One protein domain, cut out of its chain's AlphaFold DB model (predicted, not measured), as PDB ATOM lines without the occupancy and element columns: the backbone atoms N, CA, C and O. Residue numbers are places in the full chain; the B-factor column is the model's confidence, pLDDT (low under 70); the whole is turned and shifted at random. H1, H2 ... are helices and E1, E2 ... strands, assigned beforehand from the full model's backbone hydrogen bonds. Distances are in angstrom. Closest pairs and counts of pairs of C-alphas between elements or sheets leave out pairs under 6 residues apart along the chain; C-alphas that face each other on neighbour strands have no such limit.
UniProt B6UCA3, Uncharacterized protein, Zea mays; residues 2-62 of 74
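This is residues 2 to 62 of the 74 residues of an uncharacterized protein of Zea mays (UniProt B6UCA3). A small antiparallel sheet, E1 - E2 - E3, is sandwiched between two helices in three layers: long H2 over one face, shorter H1 over the other. The 61 printed residues, class mixed, run H1 E1 H2 E2 E3. The whole is compact, radius of gyration of the C-alphas 10.9 A, spanning 27 by 26 by 17 A.

Strands are E2, residues 45 to 51, 17.4 A; E3, 56 to 61, 16.7 A; E1, 14 to 17. Helices are H2, 19 to 32, 19.7 A, and H1, 2 to 10, from C-alpha 2 at (-16.929, -7.160, -33.477). E3 ends at C-alpha 61, (-24.818, -3.933, -42.560).

Inner strand E2 pairs with E1 (N 16 and O 48, 2.9 A) and, as a hairpin, E3 (N 49 and O 58, 3.0 A). H2 is over E2, height over the sheet 8.7 A; closest C-alphas are His 19 and Leu 45, 5.1 A. H1, on the opposite face, runs slantwise to E3 at 50 degrees on the local plane; C-alphas of His 9 and Phe 56 are closest, 6.8 A. In both helices every O i to N i+4 pair is within hydrogen-bond range.

The farthest C-alphas, Gln 4 and Asp 37, are 27.9 A apart. The printed part has no cut; the link H2 to E2, residues 33 to 44, is long. No printed residue is under 70.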
ATOM      1  N   SER A   2     -17.272  -7.593 -32.106       71.88
ATOM      2  CA  SER A   2     -16.929  -7.160 -33.477       71.88
ATOM      3  C   SER A   2     -16.594  -5.666 -33.611       71.88
ATOM      4  O   SER A   2     -15.694  -5.308 -34.360       71.88
ATOM      5  N   SER A   3     -17.260  -4.790 -32.854       82.06
ATOM      6  CA  SER A   3     -16.987  -3.345 -32.868       82.06
ATOM      7  C   SER A   3     -15.597  -2.963 -32.346       82.06
ATOM      8  O   SER A   3     -15.039  -1.977 -32.809       82.06
ATOM      9  N   GLN A   4     -15.034  -3.734 -31.409       89.94
ATOM     10  CA  GLN A   4     -13.701  -3.475 -30.853       89.94
ATOM     11  C   GLN A   4     -12.604  -3.788 -31.877       89.94
ATOM     12  O   GLN A   4     -11.740  -2.951 -32.106       89.94
ATOM     13  N   LEU A   5     -12.712  -4.927 -32.574       91.19
ATOM     14  CA  LEU A   5     -11.780  -5.304 -33.644       91.19
ATOM     15  C   LEU A   5     -11.781  -4.292 -34.797       91.19
ATOM     16  O   LEU A   5     -10.731  -3.972 -35.344       91.19
ATOM     17  N   ILE A   6     -12.956  -3.764 -35.162       94.00
ATOM     18  CA  ILE A   6     -13.041  -2.727 -36.200       94.00
ATOM     19  C   ILE A   6     -12.249  -1.488 -35.778       94.00
ATOM     20  O   ILE A   6     -11.488  -0.967 -36.583       94.00
ATOM     21  N   GLU A   7     -12.398  -1.028 -34.536       94.06
ATOM     22  CA  GLU A   7     -11.711   0.179 -34.067       94.06
ATOM     23  C   GLU A   7     -10.186  -0.004 -34.020       94.06
ATOM     24  O   GLU A   7      -9.449   0.872 -34.470       94.06
ATOM     25  N   GLU A   8      -9.707  -1.174 -33.585       94.56
ATOM     26  CA  GLU A   8      -8.278  -1.528 -33.588       94.56
ATOM     27  C   GLU A   8      -7.664  -1.499 -34.998       94.56
ATOM     28  O   GLU A   8      -6.507  -1.116 -35.170       94.56
ATOM     29  N   HIS A   9      -8.446  -1.858 -36.019       95.06
ATOM     30  CA  HIS A   9      -8.000  -1.895 -37.412       95.06
ATOM     31  C   HIS A   9      -8.392  -0.665 -38.236       95.06
ATOM     32  O   HIS A   9      -7.998  -0.571 -39.399       95.06
ATOM     33  N   ARG A  10      -9.130   0.295 -37.673       94.62
ATOM     34  CA  ARG A  10      -9.626   1.466 -38.409       94.62
ATOM     35  C   ARG A  10      -8.523   2.467 -38.745       94.62
ATOM     36  O   ARG A  10      -8.584   3.123 -39.785       94.62
ATOM     37  N   SER A  11      -7.508   2.580 -37.893       96.06
ATOM     38  CA  SER A  11      -6.366   3.463 -38.145       96.06
ATOM     39  C   SER A  11      -5.615   3.037 -39.412       96.06
ATOM     40  O   SER A  11      -5.161   1.898 -39.523       96.06
ATOM     41  N   GLY A  12      -5.501   3.950 -40.382       93.44
ATOM     42  CA  GLY A  12      -4.842   3.694 -41.668       93.44
ATOM     43  C   GLY A  12      -5.651   2.848 -42.660       93.44
ATOM     44  O   GLY A  12      -5.126   2.495 -43.715       93.44
ATOM     45  N   ALA A  13      -6.908   2.525 -42.349       96.94
ATOM     46  CA  ALA A  13      -7.792   1.814 -43.263       96.94
ATOM     47  C   ALA A  13      -8.449   2.750 -44.286       96.94
ATOM     48  O   ALA A  13      -8.781   3.899 -43.988       96.94
ATOM     49  N   GLU A  14      -8.713   2.225 -45.482       96.94
ATOM     50  CA  GLU A  14      -9.649   2.837 -46.425       96.94
ATOM     51  C   GLU A  14     -11.068   2.542 -45.929       96.94
ATOM     52  O   GLU A  14     -11.451   1.374 -45.867       96.94
ATOM     53  N   VAL A  15     -11.833   3.574 -45.557       97.00
ATOM     54  CA  VAL A  15     -13.199   3.433 -45.029       97.00
ATOM     55  C   VAL A  15     -14.173   4.216 -45.895       97.00
ATOM     56  O   VAL A  15     -13.981   5.407 -46.135       97.00
ATOM     57  N   HIS A  16     -15.243   3.550 -46.320       97.12
ATOM     58  CA  HIS A  16     -16.326   4.144 -47.097       97.12
ATOM     59  C   HIS A  16     -17.652   3.993 -46.372       97.12
ATOM     60  O   HIS A  16     -17.872   3.010 -45.665       97.12
ATOM     61  N   VAL A  17     -18.535   4.968 -46.575       95.00
ATOM     62  CA  VAL A  17     -19.879   5.016 -45.991       95.00
ATOM     63  C   VAL A  17     -20.891   5.250 -47.107       95.00
ATOM     64  O   VAL A  17     -20.601   5.936 -48.087       95.00
ATOM     65  N   GLY A  18     -22.088   4.693 -46.945       91.94
ATOM     66  CA  GLY A  18     -23.192   4.846 -47.889       91.94
ATOM     67  C   GLY A  18     -23.311   3.668 -48.854       91.94
ATOM     68  O   GLY A  18     -22.318   3.157 -49.372       91.94
ATOM     69  N   HIS A  19     -24.554   3.250 -49.087       88.50
ATOM     70  CA  HIS A  19     -24.880   1.950 -49.670       88.50
ATOM     71  C   HIS A  19     -24.209   1.672 -51.022       88.50
ATOM     72  O   HIS A  19     -23.492   0.681 -51.139       88.50
ATOM     73  N   GLU A  20     -24.378   2.558 -52.008       91.50
ATOM     74  CA  GLU A  20     -23.855   2.344 -53.367       91.50
ATOM     75  C   GLU A  20     -22.322   2.254 -53.397       91.50
ATOM     76  O   GLU A  20     -21.743   1.391 -54.061       91.50
ATOM     77  N   LEU A  21     -21.647   3.130 -52.646       94.00
ATOM     78  CA  LEU A  21     -20.188   3.141 -52.576       94.00
ATOM     79  C   LEU A  21     -19.664   1.907 -51.838       94.00
ATOM     80  O   LEU A  21     -18.693   1.302 -52.288       94.00
ATOM     81  N   CYS A  22     -20.316   1.518 -50.741       94.62
ATOM     82  CA  CYS A  22     -19.930   0.342 -49.973       94.62
ATOM     83  C   CYS A  22     -20.132  -0.950 -50.765       94.62
ATOM     84  O   CYS A  22     -19.275  -1.831 -50.706       94.62
ATOM     85  N   GLU A  23     -21.218  -1.072 -51.534       92.50
ATOM     86  CA  GLU A  23     -21.434  -2.236 -52.400       92.50
ATOM     87  C   GLU A  23     -20.348  -2.330 -53.475       92.50
ATOM     88  O   GLU A  23     -19.726  -3.378 -53.636       92.50
ATOM     89  N   ARG A  24     -20.042  -1.224 -54.160       93.62
ATOM     90  CA  ARG A  24     -18.970  -1.222 -55.162       93.62
ATOM     91  C   ARG A  24     -17.616  -1.584 -54.544       93.62
ATOM     92  O   ARG A  24     -16.922  -2.459 -55.051       93.62
ATOM     93  N   LYS A  25     -17.258  -0.952 -53.424       95.31
ATOM     94  CA  LYS A  25     -15.962  -1.150 -52.760       95.31
ATOM     95  C   LYS A  25     -15.793  -2.543 -52.174       95.31
ATOM     96  O   LYS A  25     -14.725  -3.126 -52.285       95.31
ATOM     97  N   SER A  26     -16.845  -3.111 -51.601       93.75
ATOM     98  CA  SER A  26     -16.804  -4.489 -51.108       93.75
ATOM     99  C   SER A  26     -16.613  -5.511 -52.234       93.75
ATOM    100  O   SER A  26     -15.870  -6.468 -52.035       93.75
ATOM    101  N   ARG A  27     -17.193  -5.296 -53.426       93.00
ATOM    102  CA  ARG A  27     -16.903  -6.119 -54.617       93.00
ATOM    103  C   ARG A  27     -15.458  -5.979 -55.082       93.00
ATOM    104  O   ARG A  27     -14.805  -6.994 -55.305       93.00
ATOM    105  N   GLU A  28     -14.943  -4.751 -55.156       94.06
ATOM    106  CA  GLU A  28     -13.526  -4.497 -55.458       94.06
ATOM    107  C   GLU A  28     -12.611  -5.242 -54.473       94.06
ATOM    108  O   GLU A  28     -11.694  -5.939 -54.898       94.06
ATOM    109  N   PHE A  29     -12.901  -5.165 -53.170       94.31
ATOM    110  CA  PHE A  29     -12.115  -5.839 -52.133       94.31
ATOM    111  C   PHE A  29     -12.221  -7.362 -52.214       94.31
ATOM    112  O   PHE A  29     -11.221  -8.042 -52.013       94.31
ATOM    113  N   MET A  30     -13.393  -7.917 -52.542       92.56
ATOM    114  CA  MET A  30     -13.533  -9.357 -52.781       92.56
ATOM    115  C   MET A  30     -12.604  -9.808 -53.909       92.56
ATOM    116  O   MET A  30     -11.830 -10.738 -53.708       92.56
ATOM    117  N   VAL A  31     -12.612  -9.109 -55.047       93.56
ATOM    118  CA  VAL A  31     -11.736  -9.430 -56.182       93.56
ATOM    119  C   VAL A  31     -10.257  -9.259 -55.817       93.56
ATOM    120  O   VAL A  31      -9.455 -10.139 -56.124       93.56
ATOM    121  N   GLU A  32      -9.893  -8.175 -55.122       93.81
ATOM    122  CA  GLU A  32      -8.521  -7.918 -54.646       93.81
ATOM    123  C   GLU A  32      -8.016  -9.040 -53.721       93.81
ATOM    124  O   GLU A  32      -6.859  -9.446 -53.806       93.81
ATOM    125  N   LEU A  33      -8.900  -9.593 -52.886       91.62
ATOM    126  CA  LEU A  33      -8.612 -10.703 -51.974       91.62
ATOM    127  C   LEU A  33      -8.736 -12.094 -52.629       91.62
ATOM    128  O   LEU A  33      -8.548 -13.104 -51.950       91.62
ATOM    129  N   GLY A  34      -9.051 -12.175 -53.927       92.50
ATOM    130  CA  GLY A  34      -9.205 -13.437 -54.661       92.50
ATOM    131  C   GLY A  34     -10.525 -14.177 -54.409       92.50
ATOM    132  O   GLY A  34     -10.635 -15.365 -54.712       92.50
ATOM    133  N   LEU A  35     -11.529 -13.498 -53.852       91.88
ATOM    134  CA  LEU A  35     -12.883 -14.016 -53.674       91.88
ATOM    135  C   LEU A  35     -13.736 -13.773 -54.935       91.88
ATOM    136  O   LEU A  35     -13.540 -12.775 -55.632       91.88
ATOM    137  N   PRO A  36     -14.719 -14.646 -55.227       90.12
ATOM    138  CA  PRO A  36     -15.647 -14.431 -56.332       90.12
ATOM    139  C   PRO A  36     -16.449 -13.134 -56.181       90.12
ATOM    140  O   PRO A  36     -16.978 -12.839 -55.103       90.12
ATOM    141  N   ASP A  37     -16.615 -12.402 -57.284       85.69
ATOM    142  CA  ASP A  37     -17.571 -11.296 -57.338       85.69
ATOM    143  C   ASP A  37     -18.992 -11.842 -57.130       85.69
ATOM    144  O   ASP A  37     -19.440 -12.751 -57.830       85.69
ATOM    145  N   GLY A  38     -19.689 -11.314 -56.123       82.12
ATOM    146  CA  GLY A  38     -21.029 -11.764 -55.749       82.12
ATOM    147  C   GLY A  38     -21.075 -12.961 -54.796       82.12
ATOM    148  O   GLY A  38     -22.153 -13.519 -54.608       82.12
ATOM    149  N   LEU A  39     -19.958 -13.333 -54.154       87.56
ATOM    150  CA  LEU A  39     -19.952 -14.356 -53.098       87.56
ATOM    151  C   LEU A  39     -20.945 -14.036 -51.968       87.56
ATOM    152  O   LEU A  39     -21.567 -14.938 -51.408       87.56
ATOM    153  N   LEU A  40     -21.080 -12.752 -51.622       87.88
ATOM    154  CA  LEU A  40     -21.955 -12.279 -50.556       87.88
ATOM    155  C   LEU A  40     -23.102 -11.420 -51.117       87.88
ATOM    156  O   LEU A  40     -22.867 -10.564 -51.971       87.88
ATOM    157  N   PRO A  41     -24.332 -11.578 -50.600       84.00
ATOM    158  CA  PRO A  41     -25.425 -10.647 -50.847       84.00
ATOM    159  C   PRO A  41     -25.280  -9.421 -49.935       84.00
ATOM    160  O   PRO A  41     -25.246  -9.547 -48.711       84.00
ATOM    161  N   LEU A  42     -25.204  -8.225 -50.526       85.56
ATOM    162  CA  LEU A  42     -24.832  -6.980 -49.832       85.56
ATOM    163  C   LEU A  42     -25.922  -5.885 -49.879       85.56
ATOM    164  O   LEU A  42     -25.622  -4.731 -50.178       85.56
ATOM    165  N   PRO A  43     -27.198  -6.185 -49.573       80.31
ATOM    166  CA  PRO A  43     -28.314  -5.295 -49.896       80.31
ATOM    167  C   PRO A  43     -28.385  -4.011 -49.057       80.31
ATOM    168  O   PRO A  43     -29.193  -3.146 -49.379       80.31
ATOM    169  N   ARG A  44     -27.631  -3.894 -47.949       85.25
ATOM    170  CA  ARG A  44     -27.706  -2.755 -47.005       85.25
ATOM    171  C   ARG A  44     -26.397  -2.513 -46.254       85.25
ATOM    172  O   ARG A  44     -26.362  -2.597 -45.028       85.25
ATOM    173  N   LEU A  45     -25.310  -2.276 -46.981       91.44
ATOM    174  CA  LEU A  45     -24.048  -1.867 -46.361       91.44
ATOM    175  C   LEU A  45     -24.087  -0.398 -45.926       91.44
ATOM    176  O   LEU A  45     -24.357   0.482 -46.738       91.44
ATOM    177  N   ASP A  46     -23.749  -0.152 -44.666       92.38
ATOM    178  CA  ASP A  46     -23.591   1.193 -44.113       92.38
ATOM    179  C   ASP A  46     -22.140   1.657 -44.174       92.38
ATOM    180  O   ASP A  46     -21.868   2.838 -44.368       92.38
ATOM    181  N   GLU A  47     -21.212   0.726 -43.954       95.25
ATOM    182  CA  GLU A  47     -19.781   0.992 -43.907       95.25
ATOM    183  C   GLU A  47     -19.016  -0.229 -44.408       95.25
ATOM    184  O   GLU A  47     -19.330  -1.367 -44.050       95.25
ATOM    185  N   VAL A  48     -17.983   0.013 -45.204       96.06
ATOM    186  CA  VAL A  48     -16.964  -0.980 -45.536       96.06
ATOM    187  C   VAL A  48     -15.609  -0.391 -45.211       96.06
ATOM    188  O   VAL A  48     -15.371   0.795 -45.454       96.06
ATOM    189  N   GLY A  49     -14.716  -1.217 -44.685       96.88
ATOM    190  CA  GLY A  49     -13.339  -0.810 -44.513       96.88
ATOM    191  C   GLY A  49     -12.351  -1.906 -44.828       96.88
ATOM    192  O   GLY A  49     -12.633  -3.094 -44.656       96.88
ATOM    193  N   TYR A  50     -11.188  -1.475 -45.303       97.62
ATOM    194  CA  TYR A  50     -10.062  -2.347 -45.566       97.62
ATOM    195  C   TYR A  50      -8.768  -1.723 -45.056       97.62
ATOM    196  O   TYR A  50      -8.287  -0.705 -45.565       97.62
ATOM    197  N   ASN A  51      -8.180  -2.364 -44.051       96.81
ATOM    198  CA  ASN A  51      -6.823  -2.084 -43.628       96.81
ATOM    199  C   ASN A  51      -5.847  -2.993 -44.381       96.81
ATOM    200  O   ASN A  51      -5.629  -4.145 -44.008       96.81
ATOM    201  N   ARG A  52      -5.219  -2.461 -45.433       95.06
ATOM    202  CA  ARG A  52      -4.234  -3.205 -46.235       95.06
ATOM    203  C   ARG A  52      -2.964  -3.557 -45.473       95.06
ATOM    204  O   ARG A  52      -2.324  -4.544 -45.809       95.06
ATOM    205  N   SER A  53      -2.608  -2.784 -44.447       94.69
ATOM    206  CA  SER A  53      -1.413  -3.070 -43.647       94.69
ATOM    207  C   SER A  53      -1.579  -4.328 -42.791       94.69
ATOM    208  O   SER A  53      -0.614  -5.062 -42.597       94.69
ATOM    209  N   THR A  54      -2.804  -4.612 -42.329       93.62
ATOM    210  CA  THR A  54      -3.111  -5.797 -41.513       93.62
ATOM    211  C   THR A  54      -3.829  -6.901 -42.286       93.62
ATOM    212  O   THR A  54      -3.943  -8.016 -41.785       93.62
ATOM    213  N   GLY A  55      -4.339  -6.609 -43.484       92.12
ATOM    214  CA  GLY A  55      -5.205  -7.515 -44.239       92.12
ATOM    215  C   GLY A  55      -6.645  -7.583 -43.710       92.12
ATOM    216  O   GLY A  55      -7.413  -8.428 -44.160       92.12
ATOM    217  N   PHE A  56      -7.028  -6.724 -42.758       94.88
ATOM    218  CA  PHE A  56      -8.335  -6.788 -42.102       94.88
ATOM    219  C   PHE A  56      -9.415  -6.047 -42.902       94.88
ATOM    220  O   PHE A  56      -9.320  -4.834 -43.111       94.88
ATOM    221  N   VAL A  57     -10.463  -6.769 -43.312       95.06
ATOM    222  CA  VAL A  57     -11.672  -6.227 -43.954       95.06
ATOM    223  C   VAL A  57     -12.865  -6.344 -43.017       95.06
ATOM    224  O   VAL A  57     -13.057  -7.371 -42.365       95.06
ATOM    225  N   TRP A  58     -13.722  -5.325 -43.014       94.81
ATOM    226  CA  TRP A  58     -15.036  -5.404 -42.388       94.81
ATOM    227  C   TRP A  58     -16.134  -4.846 -43.288       94.81
ATOM    228  O   TRP A  58     -15.933  -3.920 -44.071       94.81
ATOM    229  N   LEU A  59     -17.324  -5.417 -43.119       93.81
ATOM    230  CA  LEU A  59     -18.562  -5.011 -43.767       93.81
ATOM    231  C   LEU A  59     -19.609  -4.807 -42.676       93.81
ATOM    232  O   LEU A  59     -19.965  -5.756 -41.974       93.81
ATOM    233  N   ARG A  60     -20.106  -3.580 -42.512       91.88
ATOM    234  CA  ARG A  60     -21.195  -3.270 -41.582       91.88
ATOM    235  C   ARG A  60     -22.497  -3.144 -42.356       91.88
ATOM    236  O   ARG A  60     -22.605  -2.313 -43.254       91.88
ATOM    237  N   GLN A  61     -23.478  -3.956 -41.984       90.06
ATOM    238  CA  GLN A  61     -24.818  -3.933 -42.560       90.06
ATOM    239  C   GLN A  61     -25.812  -3.298 -41.585       90.06
ATOM    240  O   GLN A  61     -25.717  -3.534 -40.380       90.06
ATOM    241  N   ALA A  62     -26.792  -2.566 -42.115       86.81
ATOM    242  CA  ALA A  62     -27.841  -1.919 -41.321       86.81
ATOM    243  C   ALA A  62     -28.748  -2.916 -40.589       86.81
ATOM    244  O   ALA A  62     -29.346  -2.607 -39.559       86.81
TER     245      ALA A  62